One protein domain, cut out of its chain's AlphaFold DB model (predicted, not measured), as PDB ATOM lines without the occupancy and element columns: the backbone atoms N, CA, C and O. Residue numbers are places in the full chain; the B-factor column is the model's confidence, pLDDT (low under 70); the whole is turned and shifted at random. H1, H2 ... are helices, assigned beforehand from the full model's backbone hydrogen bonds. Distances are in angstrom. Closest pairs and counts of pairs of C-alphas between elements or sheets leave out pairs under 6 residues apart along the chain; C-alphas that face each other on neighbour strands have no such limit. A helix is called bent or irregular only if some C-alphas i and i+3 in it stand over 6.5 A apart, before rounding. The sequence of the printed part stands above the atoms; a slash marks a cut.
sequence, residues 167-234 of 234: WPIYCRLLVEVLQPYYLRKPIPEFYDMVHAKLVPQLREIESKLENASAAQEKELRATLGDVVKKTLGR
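What this domain is: This is residues 167 to 234 of the 234 residues of an uncharacterized protein of Nitrosomonas sp. Nm120 (UniProt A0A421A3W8). Three helices, H1, H2 and H3, make an elongated up-and-down bundle, each running against the one before it, with their centres in a triangle. H3 packs on H1 and, with its residues 227 to 232, on H2, while H1 and H2 are close but not clearly touching; H2, the longest, is strongly kinked. The printed part has 68 residues with three named helices in the order H1, H2, H3 and no named strand, and the class is all helix. The whole is compact, with a radius of gyration of the C-alphas of 12.1 A, and the C-alphas span 36 by 20 by 19 A.

Where its parts are: Find C-alpha 167 at (-21.507, -34.361, -22.016); from there H1, residues 167 to 182, runs 20.5 A to C-alpha 182, with a kink of 29 degrees near residue 176. H1 is irregular, but only just: C-alphas 177 and 180 are 7.0 A apart. Next look at C-alpha 187 at (-30.455, -45.323, -41.429), where H2, residues 187 to 211, begins; it runs 34.3 A and has a kink of 51 degrees near residue 200. H2 is irregular, with C-alphas 208 and 211 7.2 A apart. H3, residues 214 to 232, runs 27.1 A to C-alpha 232 at (-16.452, -44.983, -40.824) and is irregular, with C-alphas 215 and 218 7.2 A apart.

How they stand to each other: Start in the bundle with H1 and H3, which touch; their closest C-alphas are those of Val 177 and Gly 225, 5.9 A apart. They run the same way at a shallow tilt of 30 degrees. H2 and H3 form a helical hairpin and touch with residues 193 to 201 of H2 and residues 227 to 232 of H3 alone; their closest C-alphas are those of Leu 198 and Thr 231, 6.6 A apart. They run opposite ways at a tilt of 36 degrees, only just steep. H1 and H2 are close but not clearly touching, their closest C-alphas being those of Tyr 182 and Phe 190, 6.3 A apart; they run opposite ways at a shallow tilt of 32 degrees. Of the O i to N i+4 pairs, 10 of 12 in H1, 14 of 21 in H2 and 13 of 15 in H3 are within hydrogen-bond range.

The domain as a whole: The two C-alphas farthest apart are those of Pro 186 and Asn 211, at 36.5 A. The printed part has no cut and ends at residue 234, the chain's last residue. The links from H1 to H2, of 4 residues, and from H2 to H3, of 2 residues, are both tight. The mean pLDDT of the printed part is 75.1; look for values under 70 at residues 167 to 168, 203 to 204, 206 to 217 and 233 to 234.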
ATOM      1  N   TRP A 167     -20.495 -33.619 -21.266       67.25
ATOM      2  CA  TRP A 167     -21.507 -34.361 -22.016       67.25
ATOM      3  C   TRP A 167     -22.237 -33.500 -23.055       67.25
ATOM      4  O   TRP A 167     -22.288 -33.922 -24.208       67.25
ATOM      5  N   PRO A 168     -22.693 -32.264 -22.748       68.19
ATOM      6  CA  PRO A 168     -23.266 -31.382 -23.767       68.19
ATOM      7  C   PRO A 168     -22.294 -31.082 -24.917       68.19
ATOM      8  O   PRO A 168     -22.691 -31.051 -26.082       68.19
ATOM      9  N   ILE A 169     -21.007 -30.904 -24.603       71.56
ATOM     10  CA  ILE A 169     -19.951 -30.650 -25.590       71.56
ATOM     11  C   ILE A 169     -19.677 -31.922 -26.401       71.56
ATOM     12  O   ILE A 169     -19.686 -31.893 -27.627       71.56
ATOM     13  N   TYR A 170     -19.486 -33.050 -25.726       70.81
ATOM     14  CA  TYR A 170     -19.194 -34.354 -26.310       70.81
ATOM     15  C   TYR A 170     -20.300 -34.819 -27.262       70.81
ATOM     16  O   TYR A 170     -20.007 -35.189 -28.397       70.81
ATOM     17  N   CYS A 171     -21.569 -34.717 -26.856       76.25
ATOM     18  CA  CYS A 171     -22.713 -35.035 -27.708       76.25
ATOM     19  C   CYS A 171     -22.789 -34.113 -28.927       76.25
ATOM     20  O   CYS A 171     -22.981 -34.605 -30.039       76.25
ATOM     21  N   ARG A 172     -22.585 -32.796 -28.755       82.94
ATOM     22  CA  ARG A 172     -22.536 -31.855 -29.887       82.94
ATOM     23  C   ARG A 172     -21.449 -32.254 -30.882       82.94
ATOM     24  O   ARG A 172     -21.722 -32.357 -32.075       82.94
ATOM     25  N   LEU A 173     -20.237 -32.514 -30.396       82.56
ATOM     26  CA  LEU A 173     -19.108 -32.910 -31.235       82.56
ATOM     27  C   LEU A 173     -19.363 -34.242 -31.948       82.56
ATOM     28  O   LEU A 173     -19.060 -34.356 -33.132       82.56
ATOM     29  N   LEU A 174     -19.945 -35.232 -31.268       82.00
ATOM     30  CA  LEU A 174     -20.324 -36.501 -31.889       82.00
ATOM     31  C   LEU A 174     -21.324 -36.300 -33.028       82.00
ATOM     32  O   LEU A 174     -21.117 -36.847 -34.108       82.00
ATOM     33  N   VAL A 175     -22.365 -35.489 -32.820       84.12
ATOM     34  CA  VAL A 175     -23.338 -35.166 -33.873       84.12
ATOM     35  C   VAL A 175     -22.648 -34.481 -35.052       84.12
ATOM     36  O   VAL A 175     -22.828 -34.920 -36.184       84.12
ATOM     37  N   GLU A 176     -21.814 -33.467 -34.805       86.56
ATOM     38  CA  GLU A 176     -21.063 -32.771 -35.860       86.56
ATOM     39  C   GLU A 176     -20.175 -33.722 -36.673       86.56
ATOM     40  O   GLU A 176     -20.147 -33.664 -37.903       86.56
ATOM     41  N   VAL A 177     -19.441 -34.604 -35.995       86.81
ATOM     42  CA  VAL A 177     -18.491 -35.518 -36.637       86.81
ATOM     43  C   VAL A 177     -19.216 -36.656 -37.370       86.81
ATOM     44  O   VAL A 177     -18.736 -37.122 -38.407       86.81
ATOM     45  N   LEU A 178     -20.380 -37.097 -36.879       86.62
ATOM     46  CA  LEU A 178     -21.167 -38.177 -37.482       86.62
ATOM     47  C   LEU A 178     -22.113 -37.715 -38.587       86.62
ATOM     48  O   LEU A 178     -22.433 -38.515 -39.471       86.62
ATOM     49  N   GLN A 179     -22.526 -36.448 -38.589       88.25
ATOM     50  CA  GLN A 179     -23.473 -35.890 -39.557       88.25
ATOM     51  C   GLN A 179     -23.115 -36.208 -41.024       88.25
ATOM     52  O   GLN A 179     -24.004 -36.647 -41.757       88.25
ATOM     53  N   PRO A 180     -21.851 -36.095 -41.486       86.25
ATOM     54  CA  PRO A 180     -21.507 -36.429 -42.869       86.25
ATOM     55  C   PRO A 180     -21.733 -37.904 -43.230       86.25
ATOM     56  O   PRO A 180     -21.946 -38.213 -44.398       86.25
ATOM     57  N   TYR A 181     -21.666 -38.813 -42.254       84.38
ATOM     58  CA  TYR A 181     -21.876 -40.249 -42.453       84.38
ATOM     59  C   TYR A 181     -23.355 -40.613 -42.366       84.38
ATOM     60  O   TYR A 181     -23.831 -41.388 -43.194       84.38
ATOM     61  N   TYR A 182     -24.078 -39.999 -41.426       83.56
ATOM     62  CA  TYR A 182     -25.532 -40.110 -41.312       83.56
ATOM     63  C   TYR A 182     -26.230 -39.717 -42.621       83.56
ATOM     64  O   TYR A 182     -27.101 -40.428 -43.103       83.56
ATOM     65  N   LEU A 183     -25.783 -38.630 -43.258       86.69
ATOM     66  CA  LEU A 183     -26.362 -38.144 -44.516       86.69
ATOM     67  C   LEU A 183     -26.041 -39.014 -45.745       86.69
ATOM     68  O   LEU A 183     -26.638 -38.810 -46.799       86.69
ATOM     69  N   ARG A 184     -25.079 -39.941 -45.654       85.88
ATOM     70  CA  ARG A 184     -24.574 -40.721 -46.802       85.88
ATOM     71  C   ARG A 184     -24.957 -42.196 -46.778       85.88
ATOM     72  O   ARG A 184     -24.698 -42.884 -47.762       85.88
ATOM     73  N   LYS A 185     -25.511 -42.698 -45.674       78.75
ATOM     74  CA  LYS A 185     -25.833 -44.119 -45.505       78.75
ATOM     75  C   LYS A 185     -27.302 -44.308 -45.126       78.75
ATOM     76  O   LYS A 185     -27.848 -43.465 -44.417       78.75
ATOM     77  N   PRO A 186     -27.943 -45.408 -45.562       85.38
ATOM     78  CA  PRO A 186     -29.254 -45.795 -45.058       85.38
ATOM     79  C   PRO A 186     -29.255 -45.876 -43.527       85.38
ATOM     80  O   PRO A 186     -28.295 -46.362 -42.927       85.38
ATOM     81  N   ILE A 187     -30.342 -45.423 -42.896       75.88
ATOM     82  CA  ILE A 187     -30.455 -45.323 -41.429       75.88
ATOM     83  C   ILE A 187     -30.122 -46.648 -40.714       75.88
ATOM     84  O   ILE A 187     -29.344 -46.592 -39.761       75.88
ATOM     85  N   PRO A 188     -30.616 -47.826 -41.152       79.75
ATOM     86  CA  PRO A 188     -30.280 -49.093 -40.498       79.75
ATOM     87  C   PRO A 188     -28.777 -49.407 -40.544       79.75
ATOM     88  O   PRO A 188     -28.179 -49.735 -39.527       79.75
ATOM     89  N   GLU A 189     -28.137 -49.203 -41.698       77.44
ATOM     90  CA  GLU A 189     -26.698 -49.445 -41.870       77.44
ATOM     91  C   GLU A 189     -25.842 -48.473 -41.050       77.44
ATOM     92  O   GLU A 189     -24.785 -48.839 -40.533       77.44
ATOM     93  N   PHE A 190     -26.290 -47.222 -40.928       77.38
ATOM     94  CA  PHE A 190     -25.657 -46.243 -40.053       77.38
ATOM     95  C   PHE A 190     -25.762 -46.670 -38.584       77.38
ATOM     96  O   PHE A 190     -24.750 -46.651 -37.882       77.38
ATOM     97  N   TYR A 191     -26.945 -47.105 -38.141       73.88
ATOM     98  CA  TYR A 191     -27.176 -47.595 -36.779       73.88
ATOM     99  C   TYR A 191     -26.292 -48.798 -36.443       73.88
ATOM    100  O   TYR A 191     -25.558 -48.754 -35.453       73.88
ATOM    101  N   ASP A 192     -26.285 -49.826 -37.292       76.12
ATOM    102  CA  ASP A 192     -25.470 -51.029 -37.089       76.12
ATOM    103  C   ASP A 192     -23.983 -50.687 -37.008       76.12
ATOM    104  O   ASP A 192     -23.245 -51.188 -36.159       76.12
ATOM    105  N   MET A 193     -23.523 -49.784 -37.869       75.81
ATOM    106  CA  MET A 193     -22.129 -49.373 -37.909       75.81
ATOM    107  C   MET A 193     -21.725 -48.548 -36.679       75.81
ATOM    108  O   MET A 193     -20.628 -48.744 -36.148       75.81
ATOM    109  N   VAL A 194     -22.596 -47.659 -36.193       78.50
ATOM    110  CA  VAL A 194     -22.363 -46.906 -34.954       78.50
ATOM    111  C   VAL A 194     -22.305 -47.864 -33.765       78.50
ATOM    112  O   VAL A 194     -21.305 -47.874 -33.044       78.50
ATOM    113  N   HIS A 195     -23.309 -48.721 -33.592       72.56
ATOM    114  CA  HIS A 195     -23.389 -49.615 -32.437       72.56
ATOM    115  C   HIS A 195     -22.309 -50.703 -32.438       72.56
ATOM    116  O   HIS A 195     -21.686 -50.942 -31.406       72.56
ATOM    117  N   ALA A 196     -22.042 -51.341 -33.580       73.31
ATOM    118  CA  ALA A 196     -21.111 -52.467 -33.636       73.31
ATOM    119  C   ALA A 196     -19.637 -52.041 -33.708       73.31
ATOM    120  O   ALA A 196     -18.770 -52.788 -33.254       73.31
ATOM    121  N   LYS A 197     -19.322 -50.875 -34.294       78.56
ATOM    122  CA  LYS A 197     -17.926 -50.486 -34.588       78.56
ATOM    123  C   LYS A 197     -17.459 -49.233 -33.860       78.56
ATOM    124  O   LYS A 197     -16.287 -49.161 -33.485       78.56
ATOM    125  N   LEU A 198     -18.341 -48.247 -33.691       78.38
ATOM    126  CA  LEU A 198     -17.970 -46.955 -33.117       78.38
ATOM    127  C   LEU A 198     -18.121 -46.937 -31.593       78.38
ATOM    128  O   LEU A 198     -17.177 -46.548 -30.912       78.38
ATOM    129  N   VAL A 199     -19.247 -47.413 -31.052       73.88
ATOM    130  CA  VAL A 199     -19.514 -47.442 -29.599       73.88
ATOM    131  C   VAL A 199     -18.374 -48.087 -28.790       73.88
ATOM    132  O   VAL A 199     -17.971 -47.492 -27.790       73.88
ATOM    133  N   PRO A 200     -17.768 -49.223 -29.200       74.75
ATOM    134  CA  PRO A 200     -16.631 -49.791 -28.471       74.75
ATOM    135  C   PRO A 200     -15.413 -48.860 -28.382       74.75
ATOM    136  O   PRO A 200     -14.721 -48.862 -27.370       74.75
ATOM    137  N   GLN A 201     -15.161 -48.045 -29.412       75.69
ATOM    138  CA  GLN A 201     -14.039 -47.098 -29.437       75.69
ATOM    139  C   GLN A 201     -14.351 -45.814 -28.662       75.69
ATOM    140  O   GLN A 201     -13.459 -45.240 -28.037       75.69
ATOM    141  N   LEU A 202     -15.616 -45.383 -28.648       72.31
ATOM    142  CA  LEU A 202     -16.051 -44.233 -27.852       72.31
ATOM    143  C   LEU A 202     -15.848 -44.474 -26.354       72.31
ATOM    144  O   LEU A 202     -15.376 -43.570 -25.674       72.31
ATOM    145  N   ARG A 203     -16.057 -45.709 -25.872       66.69
ATOM    146  CA  ARG A 203     -15.789 -46.097 -24.474       66.69
ATOM    147  C   ARG A 203     -14.341 -45.844 -24.039       66.69
ATOM    148  O   ARG A 203     -14.089 -45.506 -22.884       66.69
ATOM    149  N   GLU A 204     -13.376 -45.978 -24.952       67.44
ATOM    150  CA  GLU A 204     -11.964 -45.709 -24.650       67.44
ATOM    151  C   GLU A 204     -11.689 -44.201 -24.522       67.44
ATOM    152  O   GLU A 204     -10.940 -43.779 -23.639       67.44
ATOM    153  N   ILE A 205     -12.323 -43.381 -25.367       70.81
ATOM    154  CA  ILE A 205     -12.238 -41.912 -25.310       70.81
ATOM    155  C   ILE A 205     -12.922 -41.402 -24.045       70.81
ATOM    156  O   ILE A 205     -12.347 -40.580 -23.335       70.81
ATOM    157  N   GLU A 206     -14.109 -41.930 -23.746       67.62
ATOM    158  CA  GLU A 206     -14.848 -41.641 -22.525       67.62
ATOM    159  C   GLU A 206     -13.941 -41.876 -21.322       67.62
ATOM    160  O   GLU A 206     -13.680 -40.929 -20.595       67.62
ATOM    161  N   SER A 207     -13.299 -43.044 -21.193       60.28
ATOM    162  CA  SER A 207     -12.415 -43.349 -20.053       60.28
ATOM    163  C   SER A 207     -11.308 -42.312 -19.774       60.28
ATOM    164  O   SER A 207     -10.878 -42.179 -18.631       60.28
ATOM    165  N   LYS A 208     -10.885 -41.537 -20.784       61.47
ATOM    166  CA  LYS A 208      -9.833 -40.508 -20.697       61.47
ATOM    167  C   LYS A 208     -10.359 -39.099 -20.378       61.47
ATOM    168  O   LYS A 208      -9.565 -38.210 -20.081       61.47
ATOM    169  N   LEU A 209     -11.676 -38.884 -20.399       62.69
ATOM    170  CA  LEU A 209     -12.318 -37.586 -20.154       62.69
ATOM    171  C   LEU A 209     -12.354 -37.161 -18.667       62.69
ATOM    172  O   LEU A 209     -12.869 -36.089 -18.367       62.69
ATOM    173  N   GLU A 210     -11.784 -37.937 -17.734       52.56
ATOM    174  CA  GLU A 210     -11.765 -37.618 -16.289       52.56
ATOM    175  C   GLU A 210     -11.032 -36.312 -15.928       52.56
ATOM    176  O   GLU A 210     -11.224 -35.786 -14.838       52.56
ATOM    177  N   ASN A 211     -10.212 -35.766 -16.833       48.38
ATOM    178  CA  ASN A 211      -9.382 -34.578 -16.588       48.38
ATOM    179  C   ASN A 211      -9.696 -33.410 -17.546       48.38
ATOM    180  O   ASN A 211      -8.831 -32.563 -17.784       48.38
ATOM    181  N   ALA A 212     -10.881 -33.397 -18.170       49.22
ATOM    182  CA  ALA A 212     -11.189 -32.487 -19.273       49.22
ATOM    183  C   ALA A 212     -11.889 -31.180 -18.833       49.22
ATOM    184  O   ALA A 212     -13.055 -31.162 -18.455       49.22
ATOM    185  N   SER A 213     -11.179 -30.058 -18.947       55.66
ATOM    186  CA  SER A 213     -11.668 -28.677 -18.880       55.66
ATOM    187  C   SER A 213     -12.106 -28.149 -20.259       55.66
ATOM    188  O   SER A 213     -11.807 -28.742 -21.296       55.66
ATOM    189  N   ALA A 214     -12.741 -26.970 -20.299       50.72
ATOM    190  CA  ALA A 214     -13.147 -26.285 -21.536       50.72
ATOM    191  C   ALA A 214     -12.001 -26.065 -22.556       50.72
ATOM    192  O   ALA A 214     -12.257 -25.934 -23.752       50.72
ATOM    193  N   ALA A 215     -10.733 -26.074 -22.122       53.03
ATOM    194  CA  ALA A 215      -9.573 -25.976 -23.011       53.03
ATOM    195  C   ALA A 215      -9.357 -27.230 -23.889       53.03
ATOM    196  O   ALA A 215      -8.726 -27.140 -24.941       53.03
ATOM    197  N   GLN A 216      -9.912 -28.384 -23.504       65.56
ATOM    198  CA  GLN A 216      -9.734 -29.667 -24.199       65.56
ATOM    199  C   GLN A 216     -10.806 -29.952 -25.261       65.56
ATOM    200  O   GLN A 216     -10.729 -30.973 -25.938       65.56
ATOM    201  N   GLU A 217     -11.769 -29.053 -25.492       68.25
ATOM    202  CA  GLU A 217     -12.812 -29.259 -26.508       68.25
ATOM    203  C   GLU A 217     -12.228 -29.436 -27.923       68.25
ATOM    204  O   GLU A 217     -12.637 -30.325 -28.672       68.25
ATOM    205  N   LYS A 218     -11.239 -28.615 -28.294       71.44
ATOM    206  CA  LYS A 218     -10.604 -28.680 -29.620       71.44
ATOM    207  C   LYS A 218      -9.835 -29.990 -29.820       71.44
ATOM    208  O   LYS A 218      -9.863 -30.556 -30.912       71.44
ATOM    209  N   GLU A 219      -9.169 -30.467 -28.773       75.88
ATOM    210  CA  GLU A 219      -8.420 -31.726 -28.768       75.88
ATOM    211  C   GLU A 219      -9.361 -32.939 -28.791       75.88
ATOM    212  O   GLU A 219      -9.153 -33.882 -29.558       75.88
ATOM    213  N   LEU A 220     -10.461 -32.872 -28.038       77.69
ATOM    214  CA  LEU A 220     -11.526 -33.869 -28.043       77.69
ATOM    215  C   LEU A 220     -12.194 -33.970 -29.417       77.69
ATOM    216  O   LEU A 220     -12.378 -35.073 -29.928       77.69
ATOM    217  N   ARG A 221     -12.488 -32.833 -30.061       80.44
ATOM    218  CA  ARG A 221     -13.026 -32.786 -31.428       80.44
ATOM    219  C   ARG A 221     -12.078 -33.423 -32.437       80.44
ATOM    220  O   ARG A 221     -12.535 -34.176 -33.291       80.44
ATOM    221  N   ALA A 222     -10.778 -33.136 -32.342       83.56
ATOM    222  CA  ALA A 222      -9.771 -33.737 -33.215       83.56
ATOM    223  C   ALA A 222      -9.702 -35.261 -33.019       83.56
ATOM    224  O   ALA A 222      -9.818 -36.011 -33.984       83.56
ATOM    225  N   THR A 223      -9.635 -35.710 -31.763       84.25
ATOM    226  CA  THR A 223      -9.589 -37.136 -31.401       84.25
ATOM    227  C   THR A 223     -10.833 -37.885 -31.882       84.25
ATOM    228  O   THR A 223     -10.723 -38.944 -32.503       84.25
ATOM    229  N   LEU A 224     -12.026 -37.324 -31.649       84.31
ATOM    230  CA  LEU A 224     -13.290 -37.873 -32.146       84.31
ATOM    231  C   LEU A 224     -13.316 -37.925 -33.676       84.31
ATOM    232  O   LEU A 224     -13.698 -38.946 -34.247       84.31
ATOM    233  N   GLY A 225     -12.875 -36.853 -34.338       84.75
ATOM    234  CA  GLY A 225     -12.763 -36.777 -35.792       84.75
ATOM    235  C   GLY A 225     -11.901 -37.896 -36.373       84.75
ATOM    236  O   GLY A 225     -12.324 -38.568 -37.317       84.75
ATOM    237  N   ASP A 226     -10.734 -38.142 -35.783       87.69
ATOM    238  CA  ASP A 226      -9.804 -39.178 -36.234       87.69
ATOM    239  C   ASP A 226     -10.362 -40.588 -36.024       87.69
ATOM    240  O   ASP A 226     -10.304 -41.417 -36.937       87.69
ATOM    241  N   VAL A 227     -10.961 -40.860 -34.861       87.50
ATOM    242  CA  VAL A 227     -11.572 -42.165 -34.556       87.50
ATOM    243  C   VAL A 227     -12.755 -42.450 -35.473       87.50
ATOM    244  O   VAL A 227     -12.837 -43.532 -36.063       87.50
ATOM    245  N   VAL A 228     -13.645 -41.475 -35.665       85.06
ATOM    246  CA  VAL A 228     -14.786 -41.623 -36.574       85.06
ATOM    247  C   VAL A 228     -14.303 -41.810 -38.009       85.06
ATOM    248  O   VAL A 228     -14.756 -42.730 -38.685       85.06
ATOM    249  N   LYS A 229     -13.341 -41.010 -38.478       86.25
ATOM    250  CA  LYS A 229     -12.784 -41.147 -39.831       86.25
ATOM    251  C   LYS A 229     -12.108 -42.499 -40.044       86.25
ATOM    252  O   LYS A 229     -12.294 -43.109 -41.092       86.25
ATOM    253  N   LYS A 230     -11.360 -43.005 -39.064       86.88
ATOM    254  CA  LYS A 230     -10.729 -44.331 -39.133       86.88
ATOM    255  C   LYS A 230     -11.764 -45.459 -39.189       86.88
ATOM    256  O   LYS A 230     -11.543 -46.451 -39.879       86.88
ATOM    257  N   THR A 231     -12.873 -45.307 -38.469       82.19
ATOM    258  CA  THR A 231     -13.894 -46.353 -38.303       82.19
ATOM    259  C   THR A 231     -14.921 -46.360 -39.432       82.19
ATOM    260  O   THR A 231     -15.313 -47.429 -39.894       82.19
ATOM    261  N   LEU A 232     -15.351 -45.175 -39.873       80.88
ATOM    262  CA  LEU A 232     -16.452 -44.983 -40.824       80.88
ATOM    263  C   LEU A 232     -15.992 -44.487 -42.202       80.88
ATOM    264  O   LEU A 232     -16.785 -44.473 -43.138       80.88
ATOM    265  N   GLY A 233     -14.742 -44.034 -42.338       69.94
ATOM    266  CA  GLY A 233     -14.195 -43.461 -43.573       69.94
ATOM    267  C   GLY A 233     -13.751 -44.480 -44.624       69.94
ATOM    268  O   GLY A 233     -13.082 -44.084 -45.576       69.94
ATOM    269  N   ARG A 234     -14.083 -45.763 -44.445       58.91
ATOM    270  CA  ARG A 234     -13.935 -46.811 -45.460       58.91
ATOM    271  C   ARG A 234     -15.294 -47.171 -46.038       58.91
ATOM    272  O   ARG A 234     -16.213 -47.451 -45.236       58.91
TER     273      ARG A 234